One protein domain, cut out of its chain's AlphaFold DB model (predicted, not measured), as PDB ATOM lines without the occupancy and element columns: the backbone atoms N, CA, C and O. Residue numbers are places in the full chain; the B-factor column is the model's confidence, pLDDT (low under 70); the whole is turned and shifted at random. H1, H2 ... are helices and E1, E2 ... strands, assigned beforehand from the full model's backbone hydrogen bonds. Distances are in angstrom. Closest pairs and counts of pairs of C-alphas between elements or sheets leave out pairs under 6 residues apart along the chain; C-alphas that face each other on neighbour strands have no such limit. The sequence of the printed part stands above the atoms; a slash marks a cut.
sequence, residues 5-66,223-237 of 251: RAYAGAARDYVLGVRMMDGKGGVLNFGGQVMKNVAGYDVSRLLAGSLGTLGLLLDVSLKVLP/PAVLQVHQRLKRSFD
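AT A GLANCE: This is residues 5 to 66 and 223 to 237 of the 251 residues of the protein "Glycolate oxidase subunit GlcE" of Gallionella sp (UniProt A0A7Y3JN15). A small three-stranded sheet, E2, E1 and E3, forms a wall with the short helix H3 over one face and no named helix over the other. The longer helix H4 is a separate rod away from the sheet, and its residues 223 to 228 stick out free; the short H2 only grazes the sheet, and the short H1 is off it. The printed part has 77 residues, with four named helices and three named strands in the order H1 H2 E1 E2 H3 E3 H4. The sheet runs E2 E1 E3, antiparallel throughout, and the class is mixed, helices and strands. The whole is only just compact, close to loose, with a radius of gyration of the C-alphas of 13.3 A and spans of 39 by 29 by 23 A.

HOW THE PARTS SIT: H1, residues 5 to 8, is not on the sheet, and it is only just apart from H2, residues 11 to 14, their closest C-alphas being 8.3 A apart. H2 only grazes the sheet with its residues 11 to 14. E1, residues 15 to 21, and E2, residues 27 to 31, form a hairpin, antiparallel at 169 degrees; N 20 and O 28 are within hydrogen-bond range at 2.9 A. H3, residues 43 to 47, is on the sheet and over E1, at a height over the sheet of 7.7 A; its closest C-alphas with E1 are those of Gly 17 and Ser 44, 5.4 A. H3 touches H2, with the C-alphas of Arg 12 and Arg 45 closest at 4.8 A. E3, residues 56 to 62, is antiparallel to E1 at 162 degrees; N 61 and O 17 are within hydrogen-bond range at 2.8 A. E2, H3 and E3 make a split strand-helix-strand unit, two strands running the same way with E1 between them in the sheet, and its crossover is right-handed. H4, residues 223 to 236, is not on the sheet and is apart from H1, H2 and H3. Every O i to N i+4 pair is within hydrogen-bond range in H3 and H4; H1 and H2 are too short for such a pair, and the one O i to N i+3 pair is within range in H2 but not in H1.

IN THESE COORDINATES: H1 begins at C-alpha 5, (81.806, 86.190, 74.096). E1 is 16.9 A from first to last C-alpha, E2 13.7 A and E3 17.1 A. E3 ends at C-alpha 62, (79.942, 70.598, 74.778). H4 is 20.2 A long and ends at C-alpha 236, (93.440, 67.821, 92.121).

THE WHOLE: Residues 67 to 222 are not printed, and C-alphas 66 and 223 across this cut are 41.9 A apart, the two farthest apart in the domain. Of the links printed whole, E2 to H3 is long, with 11 residues. Mean pLDDT of the printed part is 91.1; residues 34 to 39 are under 70.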
ATOM      1  N   ARG A   5      81.954  86.622  72.693       95.19
ATOM      2  CA  ARG A   5      81.806  86.190  74.096       95.19
ATOM      3  C   ARG A   5      80.772  87.007  74.870       95.19
ATOM      4  O   ARG A   5      80.024  86.428  75.647       95.19
ATOM      5  N   ALA A   6      80.743  88.324  74.671       94.38
ATOM      6  CA  ALA A   6      79.830  89.211  75.391       94.38
ATOM      7  C   ALA A   6      78.347  88.884  75.146       94.38
ATOM      8  O   ALA A   6      77.522  89.138  76.014       94.38
ATOM      9  N   TYR A   7      78.028  88.282  73.998       94.44
ATOM     10  CA  TYR A   7      76.655  88.047  73.547       94.44
ATOM     11  C   TYR A   7      76.251  86.572  73.595       94.44
ATOM     12  O   TYR A   7      75.084  86.259  73.794       94.44
ATOM     13  N   ALA A   8      77.208  85.656  73.415       93.56
ATOM     14  CA  ALA A   8      76.940  84.217  73.356       93.56
ATOM     15  C   ALA A   8      77.582  83.415  74.501       93.56
ATOM     16  O   ALA A   8      77.446  82.196  74.530       93.56
ATOM     17  N   GLY A   9      78.290  84.062  75.430       94.50
ATOM     18  CA  GLY A   9      78.996  83.395  76.526       94.50
ATOM     19  C   GLY A   9      80.429  82.969  76.185       94.50
ATOM     20  O   GLY A   9      80.905  83.055  75.050       94.50
ATOM     21  N   ALA A  10      81.164  82.542  77.207       94.75
ATOM     22  CA  ALA A  10      82.528  82.028  77.120       94.75
ATOM     23  C   ALA A  10      82.552  80.509  76.920       94.75
ATOM     24  O   ALA A  10      81.574  79.839  77.212       94.75
ATOM     25  N   ALA A  11      83.699  79.949  76.517       93.75
ATOM     26  CA  ALA A  11      83.860  78.504  76.306       93.75
ATOM     27  C   ALA A  11      83.364  77.652  77.493       93.75
ATOM     28  O   ALA A  11      82.678  76.659  77.287       93.75
ATOM     29  N   ARG A  12      83.623  78.090  78.735       94.31
ATOM     30  CA  ARG A  12      83.139  77.415  79.951       94.31
ATOM     31  C   ARG A  12      81.613  77.282  80.005       94.31
ATOM     32  O   ARG A  12      81.107  76.296  80.511       94.31
ATOM     33  N   ASP A  13      80.873  78.240  79.451       93.69
ATOM     34  CA  ASP A  13      79.406  78.247  79.495       93.69
ATOM     35  C   ASP A  13      78.807  77.206  78.528       93.69
ATOM     36  O   ASP A  13      77.603  76.930  78.575       93.69
ATOM     37  N   TYR A  14      79.644  76.623  77.661       94.00
ATOM     38  CA  TYR A  14      79.303  75.552  76.728       94.00
ATOM     39  C   TYR A  14      79.730  74.172  77.228       94.00
ATOM     40  O   TYR A  14      79.277  73.180  76.664       94.00
ATOM     41  N   VAL A  15      80.547  74.090  78.280       94.25
ATOM     42  CA  VAL A  15      80.938  72.814  78.888       94.25
ATOM     43  C   VAL A  15      79.758  72.250  79.675       94.25
ATOM     44  O   VAL A  15      79.228  72.906  80.572       94.25
ATOM     45  N   LEU A  16      79.338  71.041  79.302       92.62
ATOM     46  CA  LEU A  16      78.290  70.267  79.975       92.62
ATOM     47  C   LEU A  16      78.879  69.232  80.937       92.62
ATOM     48  O   LEU A  16      78.324  68.966  82.003       92.62
ATOM     49  N   GLY A  17      80.020  68.658  80.560       93.12
ATOM     50  CA  GLY A  17      80.728  67.689  81.375       93.12
ATOM     51  C   GLY A  17      82.144  67.448  80.881       93.12
ATOM     52  O   GLY A  17      82.482  67.755  79.736       93.12
ATOM     53  N   VAL A  18      82.973  66.913  81.769       95.19
ATOM     54  CA  VAL A  18      84.384  66.626  81.528       95.19
ATOM     55  C   VAL A  18      84.744  65.293  82.168       95.19
ATOM     56  O   VAL A  18      84.383  65.035  83.318       95.19
ATOM     57  N   ARG A  19      85.508  64.483  81.436       96.06
ATOM     58  CA  ARG A  19      86.289  63.374  81.984       96.06
ATOM     59  C   ARG A  19      87.746  63.811  82.043       96.06
ATOM     60  O   ARG A  19      88.271  64.338  81.061       96.06
ATOM     61  N   MET A  20      88.388  63.626  83.186       96.06
ATOM     62  CA  MET A  20      89.765  64.066  83.406       96.06
ATOM     63  C   MET A  20      90.540  63.076  84.265       96.06
ATOM     64  O   MET A  20      89.940  62.286  84.986       96.06
ATOM     65  N   MET A  21      91.864  63.158  84.218       97.12
ATOM     66  CA  MET A  21      92.764  62.463  85.131       97.12
ATOM     67  C   MET A  21      93.367  63.454  86.131       97.12
ATOM     68  O   MET A  21      93.841  64.524  85.736       97.12
ATOM     69  N   ASP A  22      93.323  63.104  87.416       96.44
ATOM     70  CA  ASP A  22      93.931  63.875  88.504       96.44
ATOM     71  C   ASP A  22      95.422  63.525  88.702       96.44
ATOM     72  O   ASP A  22      95.971  62.638  88.044       96.44
ATOM     73  N   GLY A  23      96.107  64.227  89.606       95.94
ATOM     74  CA  GLY A  23      97.542  64.039  89.861       95.94
ATOM     75  C   GLY A  23      97.880  62.736  90.587       95.94
ATOM     76  O   GLY A  23      99.051  62.454  90.816       95.94
ATOM     77  N   LYS A  24      96.874  61.934  90.958       96.31
ATOM     78  CA  LYS A  24      97.040  60.575  91.492       96.31
ATOM     79  C   LYS A  24      96.827  59.504  90.415       96.31
ATOM     80  O   LYS A  24      96.934  58.319  90.718       96.31
ATOM     81  N   GLY A  25      96.509  59.900  89.181       95.75
ATOM     82  CA  GLY A  25      96.175  58.991  88.082       95.75
ATOM     83  C   GLY A  25      94.718  58.512  88.089       95.75
ATOM     84  O   GLY A  25      94.355  57.645  87.294       95.75
ATOM     85  N   GLY A  26      93.871  59.056  88.965       96.31
ATOM     86  CA  GLY A  26      92.455  58.714  89.045       96.31
ATOM     87  C   GLY A  26      91.649  59.383  87.934       96.31
ATOM     88  O   GLY A  26      91.790  60.579  87.688       96.31
ATOM     89  N   VAL A  27      90.769  58.621  87.277       96.88
ATOM     90  CA  VAL A  27      89.840  59.165  86.276       96.88
ATOM     91  C   VAL A  27      88.576  59.673  86.964       96.88
ATOM     92  O   VAL A  27      87.821  58.905  87.561       96.88
ATOM     93  N   LEU A  28      88.333  60.974  86.849       94.00
ATOM     94  CA  LEU A  28      87.201  61.682  87.432       94.00
ATOM     95  C   LEU A  28      86.217  62.107  86.339       94.00
ATOM     96  O   LEU A  28      86.613  62.500  85.240       94.00
ATOM     97  N   ASN A  29      84.923  62.061  86.659       93.19
ATOM     98  CA  ASN A  29      83.844  62.499  85.776       93.19
ATOM     99  C   ASN A  29      83.060  63.622  86.460       93.19
ATOM    100  O   ASN A  29      82.573  63.448  87.576       93.19
ATOM    101  N   PHE A  30      82.922  64.758  85.781       91.19
ATOM    102  CA  PHE A  30      82.195  65.923  86.279       91.19
ATOM    103  C   PHE A  30      81.135  66.371  85.279       91.19
ATOM    104  O   PHE A  30      81.400  66.442  84.080       91.19
ATOM    105  N   GLY A  31      79.954  66.735  85.781       87.25
ATOM    106  CA  GLY A  31      78.817  67.112  84.941       87.25
ATOM    107  C   GLY A  31      78.232  65.918  84.183       87.25
ATOM    108  O   GLY A  31      78.248  64.790  84.667       87.25
ATOM    109  N   GLY A  32      77.697  66.167  82.992       81.50
ATOM    110  CA  GLY A  32      77.076  65.142  82.157       81.50
ATOM    111  C   GLY A  32      76.413  65.751  80.927       81.50
ATOM    112  O   GLY A  32      76.358  66.967  80.789       81.50
ATOM    113  N   GLN A  33      75.881  64.923  80.029       76.81
ATOM    114  CA  GLN A  33      75.224  65.404  78.802       76.81
ATOM    115  C   GLN A  33      73.836  66.025  79.046       76.81
ATOM    116  O   GLN A  33      73.251  66.615  78.139       76.81
ATOM    117  N   VAL A  34      73.302  65.913  80.264       65.00
ATOM    118  CA  VAL A  34      72.002  66.473  80.642       65.00
ATOM    119  C   VAL A  34      72.147  67.896  81.185       65.00
ATOM    120  O   VAL A  34      73.057  68.208  81.947       65.00
ATOM    121  N   MET A  35      71.213  68.772  80.808       56.47
ATOM    122  CA  MET A  35      71.243  70.202  81.160       56.47
ATOM    123  C   MET A  35      70.997  70.482  82.653       56.47
ATOM    124  O   MET A  35      71.338  71.558  83.141       56.47
ATOM    125  N   LYS A  36      70.398  69.536  83.384       61.00
ATOM    126  CA  LYS A  36      70.073  69.676  84.807       61.00
ATOM    127  C   LYS A  36      71.013  68.806  85.643       61.00
ATOM    128  O   LYS A  36      70.730  67.638  85.873       61.00
ATOM    129  N   ASN A  37      72.087  69.417  86.137       58.66
ATOM    130  CA  ASN A  37      73.018  68.830  87.104       58.66
ATOM    131  C   ASN A  37      72.972  69.681  88.384       58.66
ATOM    132  O   ASN A  37      73.633  70.709  88.463       58.66
ATOM    133  N   VAL A  38      72.118  69.314  89.350       54.94
ATOM    134  CA  VAL A  38      71.811  70.148  90.543       54.94
ATOM    135  C   VAL A  38      72.636  69.742  91.775       54.94
ATOM    136  O   VAL A  38      72.467  70.309  92.848       54.94
ATOM    137  N   ALA A  39      73.546  68.774  91.647       57.91
ATOM    138  CA  ALA A  39      74.351  68.282  92.761       57.91
ATOM    139  C   ALA A  39      75.845  68.556  92.542       57.91
ATOM    140  O   ALA A  39      76.402  68.196  91.507       57.91
ATOM    141  N   GLY A  40      76.491  69.138  93.556       74.25
ATOM    142  CA  GLY A  40      77.944  69.296  93.630       74.25
ATOM    143  C   GLY A  40      78.497  70.610  93.072       74.25
ATOM    144  O   GLY A  40      77.768  71.509  92.653       74.25
ATOM    145  N   TYR A  41      79.824  70.726  93.114       83.12
ATOM    146  CA  TYR A  41      80.560  71.871  92.582       83.12
ATOM    147  C   TYR A  41      80.709  71.774  91.060       83.12
ATOM    148  O   TYR A  41      80.944  70.696  90.515       83.12
ATOM    149  N   ASP A  42      80.647  72.914  90.370       87.31
ATOM    150  CA  ASP A  42      80.791  72.985  88.910       87.31
ATOM    151  C   ASP A  42      82.266  72.921  88.468       87.31
ATOM    152  O   ASP A  42      82.850  73.876  87.944       87.31
ATOM    153  N   VAL A  43      82.888  71.767  88.707       90.19
ATOM    154  CA  VAL A  43      84.280  71.494  88.318       90.19
ATOM    155  C   VAL A  43      84.438  71.532  86.796       90.19
ATOM    156  O   VAL A  43      85.449  72.008  86.289       90.19
ATOM    157  N   SER A  44      83.414  71.111  86.050       90.62
ATOM    158  CA  SER A  44      83.448  71.087  84.584       90.62
ATOM    159  C   SER A  44      83.743  72.470  83.986       90.62
ATOM    160  O   SER A  44      84.607  72.604  83.116       90.62
ATOM    161  N   ARG A  45      83.114  73.528  84.518       91.81
ATOM    162  CA  ARG A  45      83.381  74.907  84.093       91.81
ATOM    163  C   ARG A  45      84.655  75.491  84.691       91.81
ATOM    164  O   ARG A  45      85.259  76.345  84.044       91.81
ATOM    165  N   LEU A  46      85.068  75.052  85.884       92.94
ATOM    166  CA  LEU A  46      86.333  75.466  86.508       92.94
ATOM    167  C   LEU A  46      87.543  75.090  85.640       92.94
ATOM    168  O   LEU A  46      88.483  75.871  85.516       92.94
ATOM    169  N   LEU A  47      87.511  73.910  85.016       94.56
ATOM    170  CA  LEU A  47      88.615  73.419  84.186       94.56
ATOM    171  C   LEU A  47      88.844  74.278  82.935       94.56
ATOM    172  O   LEU A  47      89.979  74.397  82.463       94.56
ATOM    173  N   ALA A  48      87.800  74.927  82.416       94.50
ATOM    174  CA  ALA A  48      87.907  75.830  81.279       94.50
ATOM    175  C   ALA A  48      88.663  77.115  81.666       94.50
ATOM    176  O   ALA A  48      88.125  78.024  82.298       94.50
ATOM    177  N   GLY A  49      89.920  77.204  81.225       92.56
ATOM    178  CA  GLY A  49      90.836  78.291  81.584       92.56
ATOM    179  C   GLY A  49      91.811  77.949  82.713       92.56
ATOM    180  O   GLY A  49      92.599  78.809  83.083       92.56
ATOM    181  N   SER A  50      91.813  76.704  83.206       94.44
ATOM    182  CA  SER A  50      92.802  76.202  84.178       94.44
ATOM    183  C   SER A  50      94.203  76.003  83.590       94.44
ATOM    184  O   SER A  50      95.149  75.739  84.326       94.44
ATOM    185  N   LEU A  51      94.343  76.085  82.259       94.25
ATOM    186  CA  LEU A  51      95.603  75.881  81.535       94.25
ATOM    187  C   LEU A  51      96.284  74.548  81.884       94.25
ATOM    188  O   LEU A  51      97.507  74.474  81.960       94.25
ATOM    189  N   GLY A  52      95.484  73.508  82.131       94.88
ATOM    190  CA  GLY A  52      95.960  72.166  82.461       94.88
ATOM    191  C   GLY A  52      96.508  72.012  83.878       94.88
ATOM    192  O   GLY A  52      96.889  70.912  84.234       94.88
ATOM    193  N   THR A  53      96.520  73.060  84.707       95.94
ATOM    194  CA  THR A  53      97.114  73.016  86.062       95.94
ATOM    195  C   THR A  53      96.351  72.132  87.051       95.94
ATOM    196  O   THR A  53      96.887  71.761  88.088       95.94
ATOM    197  N   LEU A  54      95.092  71.810  86.757       96.00
ATOM    198  CA  LEU A  54      94.234  71.013  87.635       96.00
ATOM    199  C   LEU A  54      94.092  69.562  87.171       96.00
ATOM    200  O   LEU A  54      93.425  68.792  87.844       96.00
ATOM    201  N   GLY A  55      94.665  69.176  86.034       95.62
ATOM    202  CA  GLY A  55      94.527  67.816  85.529       95.62
ATOM    203  C   GLY A  55      94.561  67.701  84.019       95.62
ATOM    204  O   GLY A  55      94.444  68.688  83.286       95.62
ATOM    205  N   LEU A  56      94.682  66.458  83.563       96.38
ATOM    206  CA  LEU A  56      94.662  66.113  82.151       96.38
ATOM    207  C   LEU A  56      93.218  65.900  81.692       96.38
ATOM    208  O   LEU A  56      92.527  65.009  82.183       96.38
ATOM    209  N   LEU A  57      92.760  66.707  80.737       96.69
ATOM    210  CA  LEU A  57      91.455  66.513  80.107       96.69
ATOM    211  C   LEU A  57      91.505  65.291  79.185       96.69
ATOM    212  O   LEU A  57      92.378  65.212  78.324       96.69
ATOM    213  N   LEU A  58      90.560  64.368  79.354       96.88
ATOM    214  CA  LEU A  58      90.414  63.177  78.513       96.88
ATOM    215  C   LEU A  58      89.273  63.369  77.512       96.88
ATOM    216  O   LEU A  58      89.445  63.160  76.315       96.88
ATOM    217  N   ASP A  59      88.124  63.847  77.995       95.69
ATOM    218  CA  ASP A  59      86.931  64.056  77.182       95.69
ATOM    219  C   ASP A  59      86.187  65.306  77.647       95.69
ATOM    220  O   ASP A  59      86.102  65.592  78.844       95.69
ATOM    221  N   VAL A  60      85.581  66.024  76.704       95.44
ATOM    222  CA  VAL A  60      84.755  67.201  76.989       95.44
ATOM    223  C   VAL A  60      83.441  67.078  76.232       95.44
ATOM    224  O   VAL A  60      83.423  66.936  75.012       95.44
ATOM    225  N   SER A  61      82.329  67.158  76.955       94.75
ATOM    226  CA  SER A  61      80.995  67.283  76.367       94.75
ATOM    227  C   SER A  61      80.626  68.757  76.270       94.75
ATOM    228  O   SER A  61      80.600  69.463  77.282       94.75
ATOM    229  N   LEU A  62      80.328  69.218  75.057       94.62
ATOM    230  CA  LEU A  62      79.942  70.598  74.778       94.62
ATOM    231  C   LEU A  62      78.493  70.657  74.303       94.62
ATOM    232  O   LEU A  62      78.071  69.846  73.481       94.62
ATOM    233  N   LYS A  63      77.748  71.662  74.760       93.56
ATOM    234  CA  LYS A  63      76.513  72.053  74.078       93.56
ATOM    235  C   LYS A  63      76.877  72.791  72.795       93.56
ATOM    236  O   LYS A  63      77.858  73.534  72.759       93.56
ATOM    237  N   VAL A  64      76.051  72.648  71.770       93.00
ATOM    238  CA  VAL A  64      76.156  73.423  70.531       93.00
ATOM    239  C   VAL A  64      74.926  74.302  70.380       93.00
ATOM    240  O   VAL A  64      73.843  73.954  70.848       93.00
ATOM    241  N   LEU A  65      75.106  75.463  69.763       92.00
ATOM    242  CA  LEU A  65      74.016  76.373  69.431       92.00
ATOM    243  C   LEU A  65      73.838  76.399  67.912       92.00
ATOM    244  O   LEU A  65      74.830  76.248  67.192       92.00
ATOM    245  N   PRO A  66      72.607  76.599  67.415       94.06
ATOM    246  CA  PRO A  66      72.379  76.769  65.989       94.06
ATOM    247  C   PRO A  66      73.151  77.982  65.463       94.06
ATOM    248  O   PRO A  66      73.319  78.989  66.157       94.06
ATOM    249  N   PRO A 223      95.459  87.666  98.505       96.69
ATOM    250  CA  PRO A 223      95.901  86.528  99.314       96.69
ATOM    251  C   PRO A 223      94.811  85.469  99.535       96.69
ATOM    252  O   PRO A 223      95.069  84.272  99.433       96.69
ATOM    253  N   ALA A 224      93.565  85.896  99.763       97.00
ATOM    254  CA  ALA A 224      92.436  84.985  99.950       97.00
ATOM    255  C   ALA A 224      92.122  84.164  98.686       97.00
ATOM    256  O   ALA A 224      91.854  82.966  98.773       97.00
ATOM    257  N   VAL A 225      92.183  84.781  97.500       95.81
ATOM    258  CA  VAL A 225      91.937  84.074  96.233       95.81
ATOM    259  C   VAL A 225      93.092  83.124  95.916       95.81
ATOM    260  O   VAL A 225      92.843  81.992  95.500       95.81
ATOM    261  N   LEU A 226      94.336  83.527  96.185       96.69
ATOM    262  CA  LEU A 226      95.501  82.656  96.022       96.69
ATOM    263  C   LEU A 226      95.392  81.390  96.888       96.69
ATOM    264  O   LEU A 226      95.613  80.285  96.394       96.69
ATOM    265  N   GLN A 227      94.957  81.519  98.144       97.50
ATOM    266  CA  GLN A 227      94.732  80.364  99.020       97.50
ATOM    267  C   GLN A 227      93.697  79.384  98.450       97.50
ATOM    268  O   GLN A 227      93.875  78.169  98.560       97.50
ATOM    269  N   VAL A 228      92.626  79.886  97.826       96.06
ATOM    270  CA  VAL A 228      91.631  79.035  97.153       96.06
ATOM    271  C   VAL A 228      92.266  78.297  95.974       96.06
ATOM    272  O   VAL A 228      92.102  77.082  95.871       96.06
ATOM    273  N   HIS A 229      93.045  78.989  95.136       95.88
ATOM    274  CA  HIS A 229      93.777  78.359  94.033       95.88
ATOM    275  C   HIS A 229      94.723  77.254  94.528       95.88
ATOM    276  O   HIS A 229      94.695  76.146  93.998       95.88
ATOM    277  N   GLN A 230      95.491  77.505  95.589       96.62
ATOM    278  CA  GLN A 230      96.412  76.520  96.167       96.62
ATOM    279  C   GLN A 230      95.695  75.303  96.760       96.62
ATOM    280  O   GLN A 230      96.218  74.190  96.708       96.62
ATOM    281  N   ARG A 231      94.517  75.491  97.369       96.69
ATOM    282  CA  ARG A 231      93.709  74.380  97.902       96.69
ATOM    283  C   ARG A 231      93.126  73.532  96.776       96.69
ATOM    284  O   ARG A 231      93.176  72.309  96.866       96.69
ATOM    285  N   LEU A 232      92.634  74.166  95.711       95.56
ATOM    286  CA  LEU A 232      92.168  73.463  94.515       95.56
ATOM    287  C   LEU A 232      93.312  72.681  93.865       95.56
ATOM    288  O   LEU A 232      93.170  71.481  93.643       95.56
ATOM    289  N   LYS A 233      94.465  73.325  93.650       96.06
ATOM    290  CA  LYS A 233      95.661  72.683  93.096       96.06
ATOM    291  C   LYS A 233      96.076  71.466  93.918       96.06
ATOM    292  O   LYS A 233      96.196  70.391  93.358       96.06
ATOM    293  N   ARG A 234      96.173  71.588  95.247       96.62
ATOM    294  CA  ARG A 234      96.486  70.452  96.138       96.62
ATOM    295  C   ARG A 234      95.444  69.333  96.100       96.62
ATOM    296  O   ARG A 234      95.802  68.174  96.272       96.62
ATOM    297  N   SER A 235      94.167  69.664  95.912       95.44
ATOM    298  CA  SER A 235      93.100  68.662  95.850       95.44
ATOM    299  C   SER A 235      93.153  67.837  94.567       95.44
ATOM    300  O   SER A 235      92.907  66.636  94.622       95.44
ATOM    301  N   PHE A 236      93.429  68.477  93.429       96.25
ATOM    302  CA  PHE A 236      93.440  67.821  92.121       96.25
ATOM    303  C   PHE A 236      94.821  67.309  91.707       96.25
ATOM    304  O   PHE A 236      94.917  66.342  90.966       96.25
ATOM    305  N   ASP A 237      95.891  67.937  92.176       96.88
ATOM    306  CA  ASP A 237      97.271  67.623  91.826       96.88
ATOM    307  C   ASP A 237      98.190  67.758  93.053       96.88
ATOM    308  O   ASP A 237      98.981  68.701  93.163       96.88
TER     309      ASP A 237